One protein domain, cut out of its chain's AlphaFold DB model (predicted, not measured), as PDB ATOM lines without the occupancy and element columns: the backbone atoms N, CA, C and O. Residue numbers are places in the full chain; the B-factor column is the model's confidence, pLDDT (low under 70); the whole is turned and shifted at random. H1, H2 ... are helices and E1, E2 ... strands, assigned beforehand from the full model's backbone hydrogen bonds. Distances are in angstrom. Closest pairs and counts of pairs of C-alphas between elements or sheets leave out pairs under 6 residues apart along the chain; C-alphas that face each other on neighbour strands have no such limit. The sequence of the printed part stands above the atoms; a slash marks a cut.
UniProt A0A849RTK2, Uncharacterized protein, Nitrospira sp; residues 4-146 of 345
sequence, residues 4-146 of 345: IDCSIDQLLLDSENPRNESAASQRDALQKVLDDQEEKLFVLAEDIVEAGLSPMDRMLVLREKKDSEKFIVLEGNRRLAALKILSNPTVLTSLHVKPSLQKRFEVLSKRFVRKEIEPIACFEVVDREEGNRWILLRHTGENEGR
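AT A GLANCE: This is residues 4 to 146 of the 345 residues of an uncharacterized protein of Nitrospira sp (UniProt A0A849RTK2). A small five-stranded sheet, strongly twisted and curled like part of a barrel, stands between a cluster of helices gathered round H3 and the single helix H7. H1, H2 and H5 pack on H3, H4 packs on H5, and residues 139 to 144, of which 139 belongs to H7, stick out. The printed part has 143 residues, with seven named helices and five named strands in the order E1 E2 H1 H2 E3 E4 H3 H4 H5 H6 E5 H7; the class is mixed, helices and strands. The mixed sheet runs E1 E5 E3 E4 E2. The whole is compact and rounded, with a radius of gyration of the C-alphas of 15.0 A and spans of 41 by 32 by 30 A.

IN THESE COORDINATES: Find C-alpha 4 at (-14.272, 45.517, 61.286), where E1, residues 4 to 6, begins; E2 follows at residues 11 to 13. Then come H1, residues 26 to 37, 16.5 A, and H2, residues 39 to 51, 18.3 A. E3, residues 59 to 63, and E4, residues 71 to 75, form a hairpin. H3, residues 77 to 87, 15.1 A, starts at C-alpha 77 (-8.828, 36.916, 47.646). Read on through H4, residues 89 to 94, H5, residues 99 to 109, 15.3 A, and H6, residues 114 to 117. E5, residues 120 to 125, spans 15.6 A, and H7, residues 128 to 139, 15.9 A, ends at C-alpha 139 (1.341, 30.315, 53.273).

HOW THE PARTS SIT: Begin at the sheet: E1 and E5 are antiparallel, with N 4 and O 122 3.0 A apart. E5 and E3 are parallel, with N 123 and O 59 at 2.8 A. E3 and E4 are antiparallel, with N 72 and O 62 at 2.7 A, and E4 and E2 are parallel, with N 12 and O 71 at 2.8 A. The helices on both faces, H7 and H3, make three layers. H7 is over E3, along it at 14 degrees on the local plane. H3 is only just over E2, with 3 C-alphas falling on it. H3 touches H2, closest at the C-alphas of Ala 45 and Ala 82, 5.3 A, by residues 41 to 45 of H2 alone. H4 and H5 form a helical hairpin, closest at the C-alphas of Pro 89 and Glu 106, 5.7 A. H1 only grazes the sheet, and H6 is near H2. Every O i to N i+4 pair is within hydrogen-bond range in H1, H2, H3 and H5; H7 has 7 of 8, H4 has 0 of 2 but 3 of 3 O i to N i+3 pairs, and H6 is too short for an O i to N i+4 pair.

THE WHOLE: The two C-alphas farthest apart, those of Thr 93 and Glu 144, are 45.1 A apart. The printed part has no cut, and the link from E2 to H1 is long, 12 residues. The mean pLDDT of the printed part is 94.6, and no printed residue is under 70.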
ATOM      1  N   ILE A   4     -13.218  44.763  61.967       96.69
ATOM      2  CA  ILE A   4     -14.272  45.517  61.286       96.69
ATOM      3  C   ILE A   4     -15.212  44.561  60.550       96.69
ATOM      4  O   ILE A   4     -14.824  43.443  60.210       96.69
ATOM      5  N   ASP A   5     -16.415  45.039  60.266       96.94
ATOM      6  CA  ASP A   5     -17.420  44.336  59.480       96.94
ATOM      7  C   ASP A   5     -17.589  45.033  58.129       96.94
ATOM      8  O   ASP A   5     -17.781  46.249  58.067       96.94
ATOM      9  N   CYS A   6     -17.510  44.261  57.045       97.12
ATOM     10  CA  CYS A   6     -17.572  44.771  55.677       97.12
ATOM     11  C   CYS A   6     -18.723  44.135  54.889       97.12
ATOM     12  O   CYS A   6     -19.069  42.970  55.090       97.12
ATOM     13  N   SER A   7     -19.261  44.866  53.912       97.75
ATOM     14  CA  SER A   7     -20.066  44.285  52.833       97.75
ATOM     15  C   SER A   7     -19.183  43.842  51.659       97.75
ATOM     16  O   SER A   7     -18.081  44.355  51.452       97.75
ATOM     17  N   ILE A   8     -19.680  42.920  50.833       97.38
ATOM     18  CA  ILE A   8     -19.011  42.430  49.614       97.38
ATOM     19  C   ILE A   8     -18.632  43.587  48.677       97.38
ATOM     20  O   ILE A   8     -17.604  43.537  47.992       97.38
ATOM     21  N   ASP A   9     -19.450  44.639  48.657       97.06
ATOM     22  CA  ASP A   9     -19.251  45.799  47.794       97.06
ATOM     23  C   ASP A   9     -18.132  46.710  48.301       97.06
ATOM     24  O   ASP A   9     -17.501  47.396  47.498       97.06
ATOM     25  N   GLN A  10     -17.849  46.720  49.606       98.00
ATOM     26  CA  GLN A  10     -16.729  47.468  50.188       98.00
ATOM     27  C   GLN A  10     -15.372  46.806  49.924       98.00
ATOM     28  O   GLN A  10     -14.341  47.474  49.981       98.00
ATOM     29  N   LEU A  11     -15.358  45.514  49.603       98.31
ATOM     30  CA  LEU A  11     -14.132  44.749  49.425       98.31
ATOM     31  C   LEU A  11     -13.643  44.764  47.969       98.31
ATOM     32  O   LEU A  11     -14.407  44.529  47.028       98.31
ATOM     33  N   LEU A  12     -12.345  44.981  47.789       98.31
ATOM     34  CA  LEU A  12     -11.624  44.969  46.520       98.31
ATOM     35  C   LEU A  12     -10.637  43.799  46.505       98.31
ATOM     36  O   LEU A  12     -10.020  43.482  47.522       98.31
ATOM     37  N   LEU A  13     -10.489  43.154  45.350       97.69
ATOM     38  CA  LEU A  13      -9.419  42.183  45.137       97.69
ATOM     39  C   LEU A  13      -8.072  42.902  45.147       97.69
ATOM     40  O   LEU A  13      -7.963  44.020  44.638       97.69
ATOM     41  N   ASP A  14      -7.058  42.240  45.690       96.62
ATOM     42  CA  ASP A  14      -5.696  42.753  45.673       96.62
ATOM     43  C   ASP A  14      -5.087  42.642  44.271       96.62
ATOM     44  O   ASP A  14      -4.909  41.545  43.735       96.62
ATOM     45  N   SER A  15      -4.759  43.791  43.678       93.38
ATOM     46  CA  SER A  15      -4.061  43.869  42.395       93.38
ATOM     47  C   SER A  15      -2.614  43.389  42.479       93.38
ATOM     48  O   SER A  15      -2.053  43.032  41.455       93.38
ATOM     49  N   GLU A  16      -2.013  43.349  43.666       92.31
ATOM     50  CA  GLU A  16      -0.634  42.901  43.909       92.31
ATOM     51  C   GLU A  16      -0.595  41.531  44.607       92.31
ATOM     52  O   GLU A  16       0.345  41.217  45.336       92.31
ATOM     53  N   ASN A  17      -1.635  40.710  44.419       88.25
ATOM     54  CA  ASN A  17      -1.737  39.396  45.047       88.25
ATOM     55  C   ASN A  17      -0.540  38.504  44.654       88.25
ATOM     56  O   ASN A  17      -0.463  38.113  43.491       88.25
ATOM     57  N   PRO A  18       0.321  38.075  45.600       85.31
ATOM     58  CA  PRO A  18       1.549  37.326  45.299       85.31
ATOM     59  C   PRO A  18       1.346  35.975  44.602       85.31
ATOM     60  O   PRO A  18       2.307  35.383  44.117       85.31
ATOM     61  N   ARG A  19       0.116  35.443  44.586       81.06
ATOM     62  CA  ARG A  19      -0.219  34.217  43.844       81.06
ATOM     63  C   ARG A  19      -0.260  34.430  42.331       81.06
ATOM     64  O   ARG A  19      -0.112  33.464  41.593       81.06
ATOM     65  N   ASN A  20      -0.490  35.665  41.897       83.38
ATOM     66  CA  ASN A  20      -0.762  36.036  40.519       83.38
ATOM     67  C   ASN A  20       0.209  37.142  40.082       83.38
ATOM     68  O   ASN A  20       0.814  37.827  40.902       83.38
ATOM     69  N   GLU A  21       0.321  37.380  38.780       82.56
ATOM     70  CA  GLU A  21       0.960  38.606  38.292       82.56
ATOM     71  C   GLU A  21       0.118  39.843  38.648       82.56
ATOM     72  O   GLU A  21      -1.116  39.761  38.687       82.56
ATOM     73  N   SER A  22       0.754  41.009  38.806       89.44
ATOM     74  CA  SER A  22       0.062  42.260  39.143       89.44
ATOM     75  C   SER A  22      -1.073  42.576  38.169       89.44
ATOM     76  O   SER A  22      -0.884  42.554  36.952       89.44
ATOM     77  N   ALA A  23      -2.271  42.829  38.687       91.56
ATOM     78  CA  ALA A  23      -3.469  43.071  37.896       91.56
ATOM     79  C   ALA A  23      -3.679  44.562  37.604       91.56
ATOM     80  O   ALA A  23      -3.538  45.404  38.487       91.56
ATOM     81  N   ALA A  24      -4.092  44.887  36.381       91.19
ATOM     82  CA  ALA A  24      -4.335  46.267  35.958       91.19
ATOM     83  C   ALA A  24      -5.709  46.812  36.395       91.19
ATOM     84  O   ALA A  24      -5.947  48.017  36.371       91.19
ATOM     85  N   SER A  25      -6.653  45.935  36.751       95.12
ATOM     86  CA  SER A  25      -8.013  46.311  37.159       95.12
ATOM     87  C   SER A  25      -8.659  45.235  38.035       95.12
ATOM     88  O   SER A  25      -8.177  44.109  38.098       95.12
ATOM     89  N   GLN A  26      -9.802  45.537  38.662       96.25
ATOM     90  CA  GLN A  26     -10.577  44.541  39.422       96.25
ATOM     91  C   GLN A  26     -11.083  43.383  38.551       96.25
ATOM     92  O   GLN A  26     -11.147  42.243  39.008       96.25
ATOM     93  N   ARG A  27     -11.419  43.661  37.285       95.56
ATOM     94  CA  ARG A  27     -11.801  42.627  36.317       95.56
ATOM     95  C   ARG A  27     -10.624  41.706  36.015       95.56
ATOM     96  O   ARG A  27     -10.789  40.494  36.034       95.56
ATOM     97  N   ASP A  28      -9.456  42.290  35.768       95.69
ATOM     98  CA  ASP A  28      -8.221  41.545  35.523       95.69
ATOM     99  C   ASP A  28      -7.814  40.725  36.761       95.69
ATOM    100  O   ASP A  28      -7.523  39.539  36.660       95.69
ATOM    101  N   ALA A  29      -7.932  41.294  37.964       96.38
ATOM    102  CA  ALA A  29      -7.689  40.569  39.210       96.38
ATOM    103  C   ALA A  29      -8.622  39.354  39.355       96.38
ATOM    104  O   ALA A  29      -8.175  38.272  39.739       96.38
ATOM    105  N   LEU A  30      -9.906  39.504  39.011       96.75
ATOM    106  CA  LEU A  30     -10.868  38.401  39.028       96.75
ATOM    107  C   LEU A  30     -10.561  37.345  37.953       96.75
ATOM    108  O   LEU A  30     -10.646  36.155  38.255       96.75
ATOM    109  N   GLN A  31     -10.157  37.761  36.745       96.38
ATOM    110  CA  GLN A  31      -9.698  36.856  35.684       96.38
ATOM    111  C   GLN A  31      -8.521  36.004  36.168       96.38
ATOM    112  O   GLN A  31      -8.583  34.782  36.108       96.38
ATOM    113  N   LYS A  32      -7.493  36.628  36.751       95.75
ATOM    114  CA  LYS A  32      -6.306  35.912  37.240       95.75
ATOM    115  C   LYS A  32      -6.628  34.918  38.354       95.75
ATOM    116  O   LYS A  32      -6.049  33.838  38.402       95.75
ATOM    117  N   VAL A  33      -7.568  35.244  39.247       95.44
ATOM    118  CA  VAL A  33      -8.035  34.285  40.264       95.44
ATOM    119  C   VAL A  33      -8.770  33.104  39.623       95.44
ATOM    120  O   VAL A  33      -8.597  31.976  40.080       95.44
ATOM    121  N   LEU A  34      -9.581  33.341  38.588       94.62
ATOM    122  CA  LEU A  34     -10.250  32.270  37.844       94.62
ATOM    123  C   LEU A  34      -9.249  31.360  37.131       94.62
ATOM    124  O   LEU A  34      -9.406  30.144  37.215       94.62
ATOM    125  N   ASP A  35      -8.218  31.925  36.507       94.00
ATOM    126  CA  ASP A  35      -7.196  31.163  35.784       94.00
ATOM    127  C   ASP A  35      -6.318  30.322  36.733       94.00
ATOM    128  O   ASP A  35      -6.016  29.172  36.431       94.00
ATOM    129  N   ASP A  36      -5.964  30.840  37.920       93.38
ATOM    130  CA  ASP A  36      -5.198  30.091  38.940       93.38
ATOM    131  C   ASP A  36      -6.026  28.963  39.592       93.38
ATOM    132  O   ASP A  36      -5.499  27.912  39.970       93.38
ATOM    133  N   GLN A  37      -7.333  29.172  39.787       94.12
ATOM    134  CA  GLN A  37      -8.152  28.288  40.629       94.12
ATOM    135  C   GLN A  37      -9.090  27.357  39.863       94.12
ATOM    136  O   GLN A  37      -9.341  26.246  40.339       94.12
ATOM    137  N   GLU A  38      -9.627  27.789  38.725       92.88
ATOM    138  CA  GLU A  38     -10.598  27.064  37.904       92.88
ATOM    139  C   GLU A  38     -11.685  26.347  38.745       92.88
ATOM    140  O   GLU A  38     -12.427  26.963  39.514       92.88
ATOM    141  N   GLU A  39     -11.755  25.014  38.650       95.69
ATOM    142  CA  GLU A  39     -12.682  24.143  39.378       95.69
ATOM    143  C   GLU A  39     -12.564  24.265  40.905       95.69
ATOM    144  O   GLU A  39     -13.559  24.140  41.616       95.69
ATOM    145  N   LYS A  40     -11.373  24.567  41.441       96.88
ATOM    146  CA  LYS A  40     -11.184  24.744  42.891       96.88
ATOM    147  C   LYS A  40     -11.902  25.984  43.414       96.88
ATOM    148  O   LYS A  40     -12.250  26.021  44.595       96.88
ATOM    149  N   LEU A  41     -12.102  27.006  42.575       97.56
ATOM    150  CA  LEU A  41     -12.898  28.172  42.959       97.56
ATOM    151  C   LEU A  41     -14.377  27.809  43.051       97.56
ATOM    152  O   LEU A  41     -15.048  28.266  43.970       97.56
ATOM    153  N   PHE A  42     -14.865  26.962  42.141       97.88
ATOM    154  CA  PHE A  42     -16.242  26.480  42.193       97.88
ATOM    155  C   PHE A  42     -16.499  25.648  43.446       97.88
ATOM    156  O   PHE A  42     -17.470  25.914  44.141       97.88
ATOM    157  N   VAL A  43     -15.609  24.707  43.778       98.25
ATOM    158  CA  VAL A  43     -15.736  23.901  45.007       98.25
ATOM    159  C   VAL A  43     -15.775  24.794  46.251       98.25
ATOM    160  O   VAL A  43     -16.583  24.569  47.144       98.25
ATOM    161  N   LEU A  44     -14.953  25.848  46.296       97.81
ATOM    162  CA  LEU A  44     -15.006  26.827  47.385       97.81
ATOM    163  C   LEU A  44     -16.336  27.595  47.413       97.81
ATOM    164  O   LEU A  44     -16.876  27.845  48.482       97.81
ATOM    165  N   ALA A  45     -16.853  28.005  46.256       98.06
ATOM    166  CA  ALA A  45     -18.130  28.707  46.180       98.06
ATOM    167  C   ALA A  45     -19.304  27.815  46.609       98.06
ATOM    168  O   ALA A  45     -20.233  28.304  47.245       98.06
ATOM    169  N   GLU A  46     -19.262  26.526  46.270       98.12
ATOM    170  CA  GLU A  46     -20.258  25.534  46.679       98.12
ATOM    171  C   GLU A  46     -20.266  25.375  48.201       98.12
ATOM    172  O   GLU A  46     -21.315  25.539  48.817       98.12
ATOM    173  N   ASP A  47     -19.089  25.210  48.808       97.81
ATOM    174  CA  ASP A  47     -18.924  25.155  50.265       97.81
ATOM    175  C   ASP A  47     -19.447  26.428  50.957       97.81
ATOM    176  O   ASP A  47     -20.177  26.343  51.940       97.81
ATOM    177  N   ILE A  48     -19.185  27.616  50.395       97.56
ATOM    178  CA  ILE A  48     -19.718  28.886  50.923       97.56
ATOM    179  C   ILE A  48     -21.251  28.924  50.880       97.56
ATOM    180  O   ILE A  48     -21.873  29.446  51.802       97.56
ATOM    181  N   VAL A  49     -21.877  28.405  49.821       97.88
ATOM    182  CA  VAL A  49     -23.344  28.354  49.716       97.88
ATOM    183  C   VAL A  49     -23.945  27.348  50.701       97.88
ATOM    184  O   VAL A  49     -25.064  27.550  51.161       97.88
ATOM    185  N   GLU A  50     -23.234  26.265  51.013       96.44
ATOM    186  CA  GLU A  50     -23.741  25.189  51.870       96.44
ATOM    187  C   GLU A  50     -23.484  25.419  53.361       96.44
ATOM    188  O   GLU A  50     -24.347  25.115  54.183       96.44
ATOM    189  N   ALA A  51     -22.316  25.955  53.709       95.25
ATOM    190  CA  ALA A  51     -21.839  26.080  55.084       95.25
ATOM    191  C   ALA A  51     -21.534  27.527  55.512       95.25
ATOM    192  O   ALA A  51     -21.262  27.771  56.689       95.25
ATOM    193  N   GLY A  52     -21.588  28.494  54.592       95.50
ATOM    194  CA  GLY A  52     -21.217  29.882  54.856       95.50
ATOM    195  C   GLY A  52     -19.703  30.115  54.868       95.50
ATOM    196  O   GLY A  52     -18.908  29.317  54.374       95.50
ATOM    197  N   LEU A  53     -19.275  31.255  55.415       94.75
ATOM    198  CA  LEU A  53     -17.849  31.535  55.606       94.75
ATOM    199  C   LEU A  53     -17.324  30.853  56.874       94.75
ATOM    200  O   LEU A  53     -17.990  30.848  57.907       94.75
ATOM    201  N   SER A  54     -16.087  30.348  56.814       92.25
ATOM    202  CA  SER A  54     -15.384  29.799  57.983       92.25
ATOM    203  C   SER A  54     -15.395  30.802  59.148       92.25
ATOM    204  O   SER A  54     -14.837  31.894  59.002       92.25
ATOM    205  N   PRO A  55     -15.939  30.438  60.327       89.38
ATOM    206  CA  PRO A  55     -15.925  31.310  61.501       89.38
ATOM    207  C   PRO A  55     -14.524  31.441  62.121       89.38
ATOM    208  O   PRO A  55     -14.298  32.309  62.961       89.38
ATOM    209  N   MET A  56     -13.575  30.587  61.721       90.31
ATOM    210  CA  MET A  56     -12.193  30.613  62.207       90.31
ATOM    211  C   MET A  56     -11.332  31.645  61.470       90.31
ATOM    212  O   MET A  56     -10.309  32.078  61.996       90.31
ATOM    213  N   ASP A  57     -11.725  32.040  60.255       88.69
ATOM    214  CA  ASP A  57     -10.865  32.795  59.348       88.69
ATOM    215  C   ASP A  57     -11.490  34.134  58.952       88.69
ATOM    216  O   ASP A  57     -12.325  34.206  58.047       88.69
ATOM    217  N   ARG A  58     -10.998  35.230  59.530       94.44
ATOM    218  CA  ARG A  58     -11.323  36.586  59.055       94.44
ATOM    219  C   ARG A  58     -10.587  36.902  57.752       94.44
ATOM    220  O   ARG A  58      -9.569  36.276  57.437       94.44
ATOM    221  N   MET A  59     -11.097  37.849  56.968       96.81
ATOM    222  CA  MET A  59     -10.327  38.411  55.851       96.81
ATOM    223  C   MET A  59      -9.382  39.494  56.371       96.81
ATOM    224  O   MET A  59      -9.792  40.335  57.169       96.81
ATOM    225  N   LEU A  60      -8.132  39.483  55.916       97.50
ATOM    226  CA  LEU A  60      -7.171  40.536  56.241       97.50
ATOM    227  C   LEU A  60      -7.266  41.619  55.174       97.50
ATOM    228  O   LEU A  60      -7.161  41.303  53.986       97.50
ATOM    229  N   VAL A  61      -7.486  42.866  55.581       98.12
ATOM    230  CA  VAL A  61      -7.793  43.950  54.648       98.12
ATOM    231  C   VAL A  61      -6.981  45.207  54.933       98.12
ATOM    232  O   VAL A  61      -6.628  45.482  56.074       98.12
ATOM    233  N   LEU A  62      -6.714  45.984  53.890       97.50
ATOM    234  CA  LEU A  62      -6.047  47.281  53.947       97.50
ATOM    235  C   LEU A  62      -6.982  48.335  53.367       97.50
ATOM    236  O   LEU A  62      -7.551  48.134  52.296       97.50
ATOM    237  N   ARG A  63      -7.145  49.472  54.040       97.38
ATOM    238  CA  ARG A  63      -7.950  50.567  53.492       97.38
ATOM    239  C   ARG A  63      -7.312  51.111  52.217       97.38
ATOM    240  O   ARG A  63      -6.126  51.416  52.205       97.38
ATOM    241  N   GLU A  64      -8.104  51.253  51.155       95.88
ATOM    242  CA  GLU A  64      -7.600  51.644  49.826       95.88
ATOM    243  C   GLU A  64      -6.873  53.000  49.850       95.88
ATOM    244  O   GLU A  64      -5.836  53.178  49.217       95.88
ATOM    245  N   LYS A  65      -7.425  53.964  50.589       93.50
ATOM    246  CA  LYS A  65      -6.858  55.298  50.815       93.50
ATOM    247  C   LYS A  65      -7.484  55.915  52.060       93.50
ATOM    248  O   LYS A  65      -8.523  55.448  52.534       93.50
ATOM    249  N   LYS A  66      -6.878  56.988  52.571       89.19
ATOM    250  CA  LYS A  66      -7.421  57.743  53.708       89.19
ATOM    251  C   LYS A  66      -8.884  58.130  53.437       89.19
ATOM    252  O   LYS A  66      -9.207  58.562  52.333       89.19
ATOM    253  N   ASP A  67      -9.744  57.904  54.427       88.44
ATOM    254  CA  ASP A  67     -11.188  58.187  54.393       88.44
ATOM    255  C   ASP A  67     -12.000  57.403  53.334       88.44
ATOM    256  O   ASP A  67     -13.170  57.696  53.107       88.44
ATOM    257  N   SER A  68     -11.424  56.373  52.697       92.88
ATOM    258  CA  SER A  68     -12.178  55.464  51.819       92.88
ATOM    259  C   SER A  68     -13.004  54.463  52.623       92.88
ATOM    260  O   SER A  68     -12.526  53.905  53.610       92.88
ATOM    261  N   GLU A  69     -14.215  54.172  52.149       94.56
ATOM    262  CA  GLU A  69     -15.041  53.050  52.620       94.56
ATOM    263  C   GLU A  69     -14.689  51.721  51.929       94.56
ATOM    264  O   GLU A  69     -15.341  50.703  52.168       94.56
ATOM    265  N   LYS A  70     -13.692  51.725  51.032       97.75
ATOM    266  CA  LYS A  70     -13.218  50.535  50.326       97.75
ATOM    267  C   LYS A  70     -11.959  49.961  50.962       97.75
ATOM    268  O   LYS A  70     -11.055  50.691  51.377       97.75
ATOM    269  N   PHE A  71     -11.881  48.635  50.951       98.31
ATOM    270  CA  PHE A  71     -10.771  47.878  51.512       98.31
ATOM    271  C   PHE A  71     -10.246  46.852  50.515       98.31
ATOM    272  O   PHE A  71     -11.007  46.077  49.942       98.31
ATOM    273  N   ILE A  72      -8.933  46.819  50.341       97.94
ATOM    274  CA  ILE A  72      -8.202  45.831  49.556       97.94
ATOM    275  C   ILE A  72      -8.021  44.578  50.414       97.94
ATOM    276  O   ILE A  72      -7.473  44.650  51.511       97.94
ATOM    277  N   VAL A  73      -8.473  43.421  49.934       98.06
ATOM    278  CA  VAL A  73      -8.334  42.143  50.645       98.06
ATOM    279  C   VAL A  73      -6.942  41.571  50.411       98.06
ATOM    280  O   VAL A  73      -6.683  40.978  49.370       98.06
ATOM    281  N   LEU A  74      -6.052  41.709  51.394       97.12
ATOM    282  CA  LEU A  74      -4.694  41.166  51.335       97.12
ATOM    283  C   LEU A  74      -4.688  39.633  51.500       97.12
ATOM    284  O   LEU A  74      -3.980  38.936  50.780       97.12
ATOM    285  N   GLU A  75      -5.530  39.089  52.390       95.75
ATOM    286  CA  GLU A  75      -5.715  37.639  52.572       95.75
ATOM    287  C   GLU A  75      -7.193  37.257  52.492       95.75
ATOM    288  O   GLU A  75      -8.041  37.798  53.204       95.75
ATOM    289  N   GLY A  76      -7.499  36.260  51.658       95.69
ATOM    290  CA  GLY A  76      -8.874  35.843  51.370       95.69
ATOM    291  C   GLY A  76      -9.370  36.187  49.963       95.69
ATOM    292  O   GLY A  76     -10.557  36.013  49.699       95.69
ATOM    293  N   ASN A  77      -8.488  36.582  49.039       96.50
ATOM    294  CA  ASN A  77      -8.828  36.916  47.646       96.50
ATOM    295  C   ASN A  77      -9.705  35.866  46.943       96.50
ATOM    296  O   ASN A  77     -10.674  36.215  46.277       96.50
ATOM    297  N   ARG A  78      -9.427  34.569  47.141       96.50
ATOM    298  CA  ARG A  78     -10.256  33.480  46.587       96.50
ATOM    299  C   ARG A  78     -11.692  33.497  47.115       96.50
ATOM    300  O   ARG A  78     -12.623  33.282  46.348       96.50
ATOM    301  N   ARG A  79     -11.863  33.754  48.415       96.94
ATOM    302  CA  ARG A  79     -13.183  33.852  49.054       96.94
ATOM    303  C   ARG A  79     -13.926  35.071  48.519       96.94
ATOM    304  O   ARG A  79     -15.067  34.936  48.102       96.94
ATOM    305  N   LEU A  80     -13.262  36.227  48.431       97.81
ATOM    306  CA  LEU A  80     -13.868  37.421  47.843       97.81
ATOM    307  C   LEU A  80     -14.269  37.206  46.375       97.81
ATOM    308  O   LEU A  80     -15.370  37.584  45.990       97.81
ATOM    309  N   ALA A  81     -13.414  36.582  45.562       97.88
ATOM    310  CA  ALA A  81     -13.722  36.277  44.166       97.88
ATOM    311  C   ALA A  81     -14.970  35.390  44.039       97.88
ATOM    312  O   ALA A  81     -15.877  35.722  43.278       97.88
ATOM    313  N   ALA A  82     -15.054  34.318  44.837       98.25
ATOM    314  CA  ALA A  82     -16.239  33.464  44.898       98.25
ATOM    315  C   ALA A  82     -17.492  34.263  45.295       98.25
ATOM    316  O   ALA A  82     -18.501  34.189  44.603       98.25
ATOM    317  N   LEU A  83     -17.416  35.092  46.342       98.19
ATOM    318  CA  LEU A  83     -18.534  35.929  46.793       98.19
ATOM    319  C   LEU A  83     -18.986  36.940  45.736       98.19
ATOM    320  O   LEU A  83     -20.187  37.128  45.550       98.19
ATOM    321  N   LYS A  84     -18.051  37.574  45.017       97.81
ATOM    322  CA  LYS A  84     -18.372  38.508  43.927       97.81
ATOM    323  C   LYS A  84     -19.071  37.798  42.766       97.81
ATOM    324  O   LYS A  84     -20.065  38.317  42.268       97.81
ATOM    325  N   ILE A  85     -18.603  36.607  42.382       97.94
ATOM    326  CA  ILE A  85     -19.240  35.787  41.338       97.94
ATOM    327  C   ILE A  85     -20.631  35.316  41.782       97.94
ATOM    328  O   ILE A  85     -21.582  35.429  41.017       97.94
ATOM    329  N   LEU A  86     -20.771  34.817  43.013       98.12
ATOM    330  CA  LEU A  86     -22.054  34.361  43.559       98.12
ATOM    331  C   LEU A  86     -23.068  35.505  43.684       98.12
ATOM    332  O   LEU A  86     -24.246  35.305  43.410       98.12
ATOM    333  N   SER A  87     -22.612  36.702  44.058       97.38
ATOM    334  CA  SER A  87     -23.472  37.886  44.184       97.38
ATOM    335  C   SER A  87     -23.895  38.452  42.830       97.38
ATOM    336  O   SER A  87     -24.997  38.978  42.703       97.38
ATOM    337  N   ASN A  88     -23.023  38.376  41.822       96.19
ATOM    338  CA  ASN A  88     -23.315  38.849  40.478       96.19
ATOM    339  C   ASN A  88     -22.641  37.961  39.413       96.19
ATOM    340  O   ASN A  88     -21.559  38.300  38.922       96.19
ATOM    341  N   PRO A  89     -23.287  36.861  38.983       95.12
ATOM    342  CA  PRO A  89     -22.689  35.921  38.033       95.12
ATOM    343  C   PRO A  89     -22.475  36.527  36.639       95.12
ATOM    344  O   PRO A  89     -21.656  36.018  35.879       95.12
ATOM    345  N   THR A  90     -23.139  37.641  36.302       94.44
ATOM    346  CA  THR A  90     -22.989  38.307  34.991       94.44
ATOM    347  C   THR A  90     -21.577  38.841  34.745       94.44
ATOM    348  O   THR A  90     -21.171  39.009  33.595       94.44
ATOM    349  N   VAL A  91     -20.779  39.030  35.806       93.88
ATOM    350  CA  VAL A  91     -19.358  39.381  35.684       93.88
ATOM    351  C   VAL A  91     -18.591  38.356  34.839       93.88
ATOM    352  O   VAL A  91     -17.700  38.742  34.079       93.88
ATOM    353  N   LEU A  92     -18.990  37.078  34.900       93.88
ATOM    354  CA  LEU A  92     -18.363  35.975  34.172       93.88
ATOM    355  C   LEU A  92     -18.529  36.086  32.657       93.88
ATOM    356  O   LEU A  92     -17.643  35.657  31.933       93.88
ATOM    357  N   THR A  93     -19.609  36.700  32.162       91.69
ATOM    358  CA  THR A  93     -19.831  36.897  30.716       91.69
ATOM    359  C   THR A  93     -18.734  37.744  30.078       91.69
ATOM    360  O   THR A  93     -18.477  37.671  28.880       91.69
ATOM    361  N   SER A  94     -18.081  38.564  30.894       90.38
ATOM    362  CA  SER A  94     -16.995  39.431  30.476       90.38
ATOM    363  C   SER A  94     -15.609  38.795  30.694       90.38
ATOM    364  O   SER A  94     -14.586  39.362  30.325       90.38
ATOM    365  N   LEU A  95     -15.542  37.605  31.278       94.19
ATOM    366  CA  LEU A  95     -14.296  36.926  31.617       94.19
ATOM    367  C   LEU A  95     -14.088  35.714  30.707       94.19
ATOM    368  O   LEU A  95     -15.031  35.139  30.167       94.19
ATOM    369  N   HIS A  96     -12.837  35.310  30.532       94.38
ATOM    370  CA  HIS A  96     -12.493  34.070  29.855       94.38
ATOM    371  C   HIS A  96     -12.697  32.907  30.827       94.38
ATOM    372  O   HIS A  96     -11.873  32.657  31.701       94.38
ATOM    373  N   VAL A  97     -13.822  32.205  30.693       94.19
ATOM    374  CA  VAL A  97     -14.194  31.063  31.537       94.19
ATOM    375  C   VAL A  97     -14.763  29.932  30.680       94.19
ATOM    376  O   VAL A  97     -15.427  30.159  29.669       94.19
ATOM    377  N   LYS A  98     -14.510  28.681  31.079       95.12
ATOM    378  CA  LYS A  98     -15.099  27.504  30.423       95.12
ATOM    379  C   LYS A  98     -16.637  27.591  30.503       95.12
ATOM    380  O   LYS A  98     -17.155  27.731  31.614       95.12
ATOM    381  N   PRO A  99     -17.390  27.423  29.395       95.12
ATOM    382  CA  PRO A  99     -18.853  27.558  29.408       95.12
ATOM    383  C   PRO A  99     -19.560  26.638  30.414       95.12
ATOM    384  O   PRO A  99     -20.559  27.014  31.025       95.12
ATOM    385  N   SER A 100     -19.025  25.431  30.629       95.75
ATOM    386  CA  SER A 100     -19.530  24.490  31.634       95.75
ATOM    387  C   SER A 100     -19.386  25.021  33.063       95.75
ATOM    388  O   SER A 100     -20.315  24.895  33.859       95.75
ATOM    389  N   LEU A 101     -18.243  25.630  33.381       95.38
ATOM    390  CA  LEU A 101     -17.954  26.209  34.689       95.38
ATOM    391  C   LEU A 101     -18.807  27.458  34.933       95.38
ATOM    392  O   LEU A 101     -19.415  27.582  35.993       95.38
ATOM    393  N   GLN A 102     -18.932  28.329  33.926       96.62
ATOM    394  CA  GLN A 102     -19.813  29.496  33.982       96.62
ATOM    395  C   GLN A 102     -21.255  29.094  34.304       96.62
ATOM    396  O   GLN A 102     -21.833  29.586  35.272       96.62
ATOM    397  N   LYS A 103     -21.812  28.136  33.553       96.88
ATOM    398  CA  LYS A 103     -23.179  27.648  33.770       96.88
ATOM    399  C   LYS A 103     -23.377  27.088  35.180       96.88
ATOM    400  O   LYS A 103     -24.435  27.270  35.777       96.88
ATOM    401  N   ARG A 104     -22.369  26.408  35.733       97.56
ATOM    402  CA  ARG A 104     -22.417  25.893  37.109       97.56
ATOM    403  C   ARG A 104     -22.433  27.021  38.138       97.56
ATOM    404  O   ARG A 104     -23.256  26.967  39.046       97.56
ATOM    405  N   PHE A 105     -21.603  28.054  37.981       98.00
ATOM    406  CA  PHE A 105     -21.649  29.242  38.845       98.00
ATOM    407  C   PHE A 105     -22.987  29.979  38.756       98.00
ATOM    408  O   PHE A 105     -23.543  30.355  39.784       98.00
ATOM    409  N   GLU A 106     -23.545  30.139  37.554       97.31
ATOM    410  CA  GLU A 106     -24.865  30.750  37.357       97.31
ATOM    411  C   GLU A 106     -25.964  29.969  38.089       97.31
ATOM    412  O   GLU A 106     -26.817  30.564  38.745       97.31
ATOM    413  N   VAL A 107     -25.941  28.634  38.033       97.81
ATOM    414  CA  VAL A 107     -26.882  27.793  38.790       97.81
ATOM    415  C   VAL A 107     -26.662  27.940  40.295       97.81
ATOM    416  O   VAL A 107     -27.631  28.121  41.032       97.81
ATOM    417  N   LEU A 108     -25.410  27.895  40.747       97.88
ATOM    418  CA  LEU A 108     -25.060  27.979  42.161       97.88
ATOM    419  C   LEU A 108     -25.445  29.335  42.775       97.88
ATOM    420  O   LEU A 108     -25.992  29.369  43.875       97.88
ATOM    421  N   SER A 109     -25.264  30.437  42.040       97.56
ATOM    422  CA  SER A 109     -25.624  31.795  42.480       97.56
ATOM    423  C   SER A 109     -27.101  31.944  42.861       97.56
ATOM    424  O   SER A 109     -27.437  32.722  43.743       97.56
ATOM    425  N   LYS A 110     -28.001  31.140  42.275       97.56
ATOM    426  CA  LYS A 110     -29.437  31.162  42.606       97.56
ATOM    427  C   LYS A 110     -29.740  30.647  44.014       97.56
ATOM    428  O   LYS A 110     -30.800  30.949  44.549       97.56
ATOM    429  N   ARG A 111     -28.837  29.846  44.586       97.06
ATOM    430  CA  ARG A 111     -28.916  29.346  45.967       97.06
ATOM    431  C   ARG A 111     -28.217  30.279  46.958       97.06
ATOM    432  O   ARG A 111     -28.347  30.074  48.157       97.06
ATOM    433  N   PHE A 112     -27.469  31.272  46.479       97.75
ATOM    434  CA  PHE A 112     -26.694  32.160  47.333       97.75
ATOM    435  C   PHE A 112     -27.590  33.203  48.004       97.75
ATOM    436  O   PHE A 112     -28.246  34.007  47.341       97.75
ATOM    437  N   VAL A 113     -27.581  33.221  49.336       96.00
ATOM    438  CA  VAL A 113     -28.356  34.163  50.143       96.00
ATOM    439  C   VAL A 113     -27.403  35.158  50.804       96.00
ATOM    440  O   VAL A 113     -26.881  34.924  51.887       96.00
ATOM    441  N   ARG A 114     -27.183  36.308  50.155       96.00
ATOM    442  CA  ARG A 114     -26.197  37.323  50.582       96.00
ATOM    443  C   ARG A 114     -26.308  37.734  52.061       96.00
ATOM    444  O   ARG A 114     -25.292  37.859  52.736       96.00
ATOM    445  N   LYS A 115     -27.533  37.883  52.577       95.75
ATOM    446  CA  LYS A 115     -27.814  38.262  53.978       95.75
ATOM    447  C   LYS A 115     -27.378  37.228  55.028       95.75
ATOM    448  O   LYS A 115     -27.347  37.563  56.201       95.75
ATOM    449  N   GLU A 116     -27.121  35.981  54.633       94.50
ATOM    450  CA  GLU A 116     -26.622  34.930  55.537       94.50
ATOM    451  C   GLU A 116     -25.091  34.943  55.633       94.50
ATOM    452  O   GLU A 116     -24.515  34.314  56.515       94.50
ATOM    453  N   ILE A 117     -24.435  35.678  54.731       96.00
ATOM    454  CA  ILE A 117     -22.980  35.806  54.659       96.00
ATOM    455  C   ILE A 117     -22.505  37.155  55.192       96.00
ATOM    456  O   ILE A 117     -21.418  37.243  55.753       96.00
ATOM    457  N   GLU A 118     -23.289  38.212  54.976       95.56
ATOM    458  CA  GLU A 118     -22.978  39.547  55.476       95.56
ATOM    459  C   GLU A 118     -23.511  39.760  56.905       95.56
ATOM    460  O   GLU A 118     -24.611  39.303  57.220       95.56
ATOM    461  N   PRO A 119     -22.780  40.509  57.754       95.94
ATOM    462  CA  PRO A 119     -21.503  41.170  57.468       95.94
ATOM    463  C   PRO A 119     -20.309  40.207  57.390       95.94
ATOM    464  O   PRO A 119     -20.265  39.177  58.058       95.94
ATOM    465  N   ILE A 120     -19.307  40.570  56.588       97.12
ATOM    466  CA  ILE A 120     -18.057  39.817  56.475       97.12
ATOM    467  C   ILE A 120     -17.088  40.315  57.540       97.12
ATOM    468  O   ILE A 120     -16.637  41.460  57.488       97.12
ATOM    469  N   ALA A 121     -16.724  39.422  58.459       96.62
ATOM    470  CA  ALA A 121     -15.735  39.705  59.487       96.62
ATOM    471  C   ALA A 121     -14.333  39.890  58.877       96.62
ATOM    472  O   ALA A 121     -13.726  38.963  58.318       96.62
ATOM    473  N   CYS A 122     -13.792  41.089  59.047       97.44
ATOM    474  CA  CYS A 122     -12.501  41.519  58.537       97.44
ATOM    475  C   CYS A 122     -11.581  41.989  59.675       97.44
ATOM    476  O   CYS A 122     -12.007  42.288  60.795       97.44
ATOM    477  N   PHE A 123     -10.285  42.046  59.391       97.38
ATOM    478  CA  PHE A 123      -9.300  42.709  60.237       97.38
ATOM    479  C   PHE A 123      -8.521  43.711  59.393       97.38
ATOM    480  O   PHE A 123      -7.872  43.326  58.419       97.38
ATOM    481  N   GLU A 124      -8.627  44.987  59.751       97.56
ATOM    482  CA  GLU A 124      -7.939  46.073  59.062       97.56
ATOM    483  C   GLU A 124      -6.505  46.194  59.590       97.56
ATOM    484  O   GLU A 124      -6.292  46.326  60.800       97.56
ATOM    485  N   VAL A 125      -5.528  46.153  58.684       97.00
ATOM    486  CA  VAL A 125      -4.113  46.423  58.977       97.00
ATOM    487  C   VAL A 125      -3.756  47.867  58.660       97.00
ATOM    488  O   VAL A 125      -4.393  48.504  57.822       97.00
ATOM    489  N   VAL A 126      -2.728  48.377  59.336       95.19
ATOM    490  CA  VAL A 126      -2.242  49.750  59.170       95.19
ATOM    491  C   VAL A 126      -1.628  49.963  57.796       95.19
ATOM    492  O   VAL A 126      -1.890  50.974  57.146       95.19
ATOM    493  N   ASP A 127      -0.839  48.993  57.355       95.19
ATOM    494  CA  ASP A 127      -0.144  49.004  56.081       95.19
ATOM    495  C   ASP A 127       0.031  47.574  55.547       95.19
ATOM    496  O   ASP A 127      -0.312  46.573  56.188       95.19
ATOM    497  N   ARG A 128       0.549  47.472  54.321       94.88
ATOM    498  CA  ARG A 128       0.787  46.180  53.673       94.88
ATOM    499  C   ARG A 128       1.895  45.378  54.369       94.88
ATOM    500  O   ARG A 128       1.836  44.153  54.323       94.88
ATOM    501  N   GLU A 129       2.876  46.011  55.018       94.81
ATOM    502  CA  GLU A 129       3.969  45.298  55.696       94.81
ATOM    503  C   GLU A 129       3.461  44.516  56.912       94.81
ATOM    504  O   GLU A 129       3.791  43.335  57.070       94.81
ATOM    505  N   GLU A 130       2.583  45.128  57.715       94.81
ATOM    506  CA  GLU A 130       1.877  44.455  58.808       94.81
ATOM    507  C   GLU A 130       1.102  43.238  58.280       94.81
ATOM    508  O   GLU A 130       1.185  42.146  58.849       94.81
ATOM    509  N   GLY A 131       0.399  43.398  57.152       94.69
ATOM    510  CA  GLY A 131      -0.335  42.309  56.509       94.69
ATOM    511  C   GLY A 131       0.563  41.178  55.996       94.69
ATOM    512  O   GLY A 131       0.292  39.998  56.242       94.69
ATOM    513  N   ASN A 132       1.666  41.529  55.333       94.06
ATOM    514  CA  ASN A 132       2.603  40.592  54.713       94.06
ATOM    515  C   ASN A 132       3.195  39.604  55.721       94.06
ATOM    516  O   ASN A 132       3.355  38.427  55.395       94.06
ATOM    517  N   ARG A 133       3.470  40.042  56.957       92.25
ATOM    518  CA  ARG A 133       3.959  39.158  58.026       92.25
ATOM    519  C   ARG A 133       3.021  37.970  58.258       92.25
ATOM    520  O   ARG A 133       3.481  36.833  58.364       92.25
ATOM    521  N   TRP A 134       1.716  38.221  58.342       92.75
ATOM    522  CA  TRP A 134       0.715  37.185  58.613       92.75
ATOM    523  C   TRP A 134       0.464  36.293  57.401       92.75
ATOM    524  O   TRP A 134       0.344  35.076  57.544       92.75
ATOM    525  N   ILE A 135       0.442  36.889  56.206       92.56
ATOM    526  CA  ILE A 135       0.310  36.166  54.936       92.56
ATOM    527  C   ILE A 135       1.476  35.188  54.768       92.56
ATOM    528  O   ILE A 135       1.251  34.015  54.469       92.56
ATOM    529  N   LEU A 136       2.707  35.630  55.045       91.06
ATOM    530  CA  LEU A 136       3.894  34.779  54.995       91.06
ATOM    531  C   LEU A 136       3.736  33.565  55.922       91.06
ATOM    532  O   LEU A 136       3.804  32.430  55.458       91.06
ATOM    533  N   LEU A 137       3.432  33.788  57.206       90.44
ATOM    534  CA  LEU A 137       3.272  32.705  58.188       90.44
ATOM    535  C   LEU A 137       2.158  31.712  57.828       90.44
ATOM    536  O   LEU A 137       2.254  30.531  58.165       90.44
ATOM    537  N   ARG A 138       1.104  32.172  57.148       89.88
ATOM    538  CA  ARG A 138      -0.010  31.317  56.731       89.88
ATOM    539  C   ARG A 138       0.328  30.452  55.517       89.88
ATOM    540  O   ARG A 138      -0.144  29.318  55.448       89.88
ATOM    541  N   HIS A 139       1.128  30.960  54.577       88.50
ATOM    542  CA  HIS A 139       1.341  30.315  53.273       88.50
ATOM    543  C   HIS A 139       2.713  29.657  53.085       88.50
ATOM    544  O   HIS A 139       2.840  28.813  52.202       88.50
ATOM    545  N   THR A 140       3.728  29.966  53.899       85.38
ATOM    546  CA  THR A 140       5.077  29.366  53.767       85.38
ATOM    547  C   THR A 140       5.329  28.168  54.687       85.38
ATOM    548  O   THR A 140       6.464  27.719  54.839       85.38
ATOM    549  N   GLY A 141       4.267  27.608  55.268       82.62
ATOM    550  CA  GLY A 141       4.321  26.409  56.102       82.62
ATOM    551  C   GLY A 141       4.638  26.699  57.569       82.62
ATOM    552  O   GLY A 141       4.297  27.751  58.104       82.62
ATOM    553  N   GLU A 142       5.276  25.738  58.238       84.81
ATOM    554  CA  GLU A 142       5.422  25.732  59.698       84.81
ATOM    555  C   GLU A 142       6.329  26.849  60.241       84.81
ATOM    556  O   GLU A 142       6.087  27.326  61.344       84.81
ATOM    557  N   ASN A 143       7.339  27.311  59.493       84.25
ATOM    558  CA  ASN A 143       8.246  28.388  59.925       84.25
ATOM    559  C   ASN A 143       8.799  28.194  61.360       84.25
ATOM    560  O   ASN A 143       8.662  29.088  62.198       84.25
ATOM    561  N   GLU A 144       9.389  27.028  61.655       84.38
ATOM    562  CA  GLU A 144       9.879  26.656  63.004       84.38
ATOM    563  C   GLU A 144       8.782  26.699  64.091       84.38
ATOM    564  O   GLU A 144       9.041  27.026  65.247       84.38
ATOM    565  N   GLY A 145       7.534  26.419  63.711       82.50
ATOM    566  CA  GLY A 145       6.365  26.430  64.592       82.50
ATOM    567  C   GLY A 145       5.628  27.772  64.659       82.50
ATOM    568  O   GLY A 145       4.608  27.862  65.337       82.50
ATOM    569  N   ARG A 146       6.108  28.824  63.976       85.56
ATOM    570  CA  ARG A 146       5.440  30.143  63.939       85.56
ATOM    571  C   ARG A 146       4.232  30.186  63.002       85.56
ATOM    572  O   ARG A 146       3.339  31.007  63.198       85.56
TER     573      ARG A 146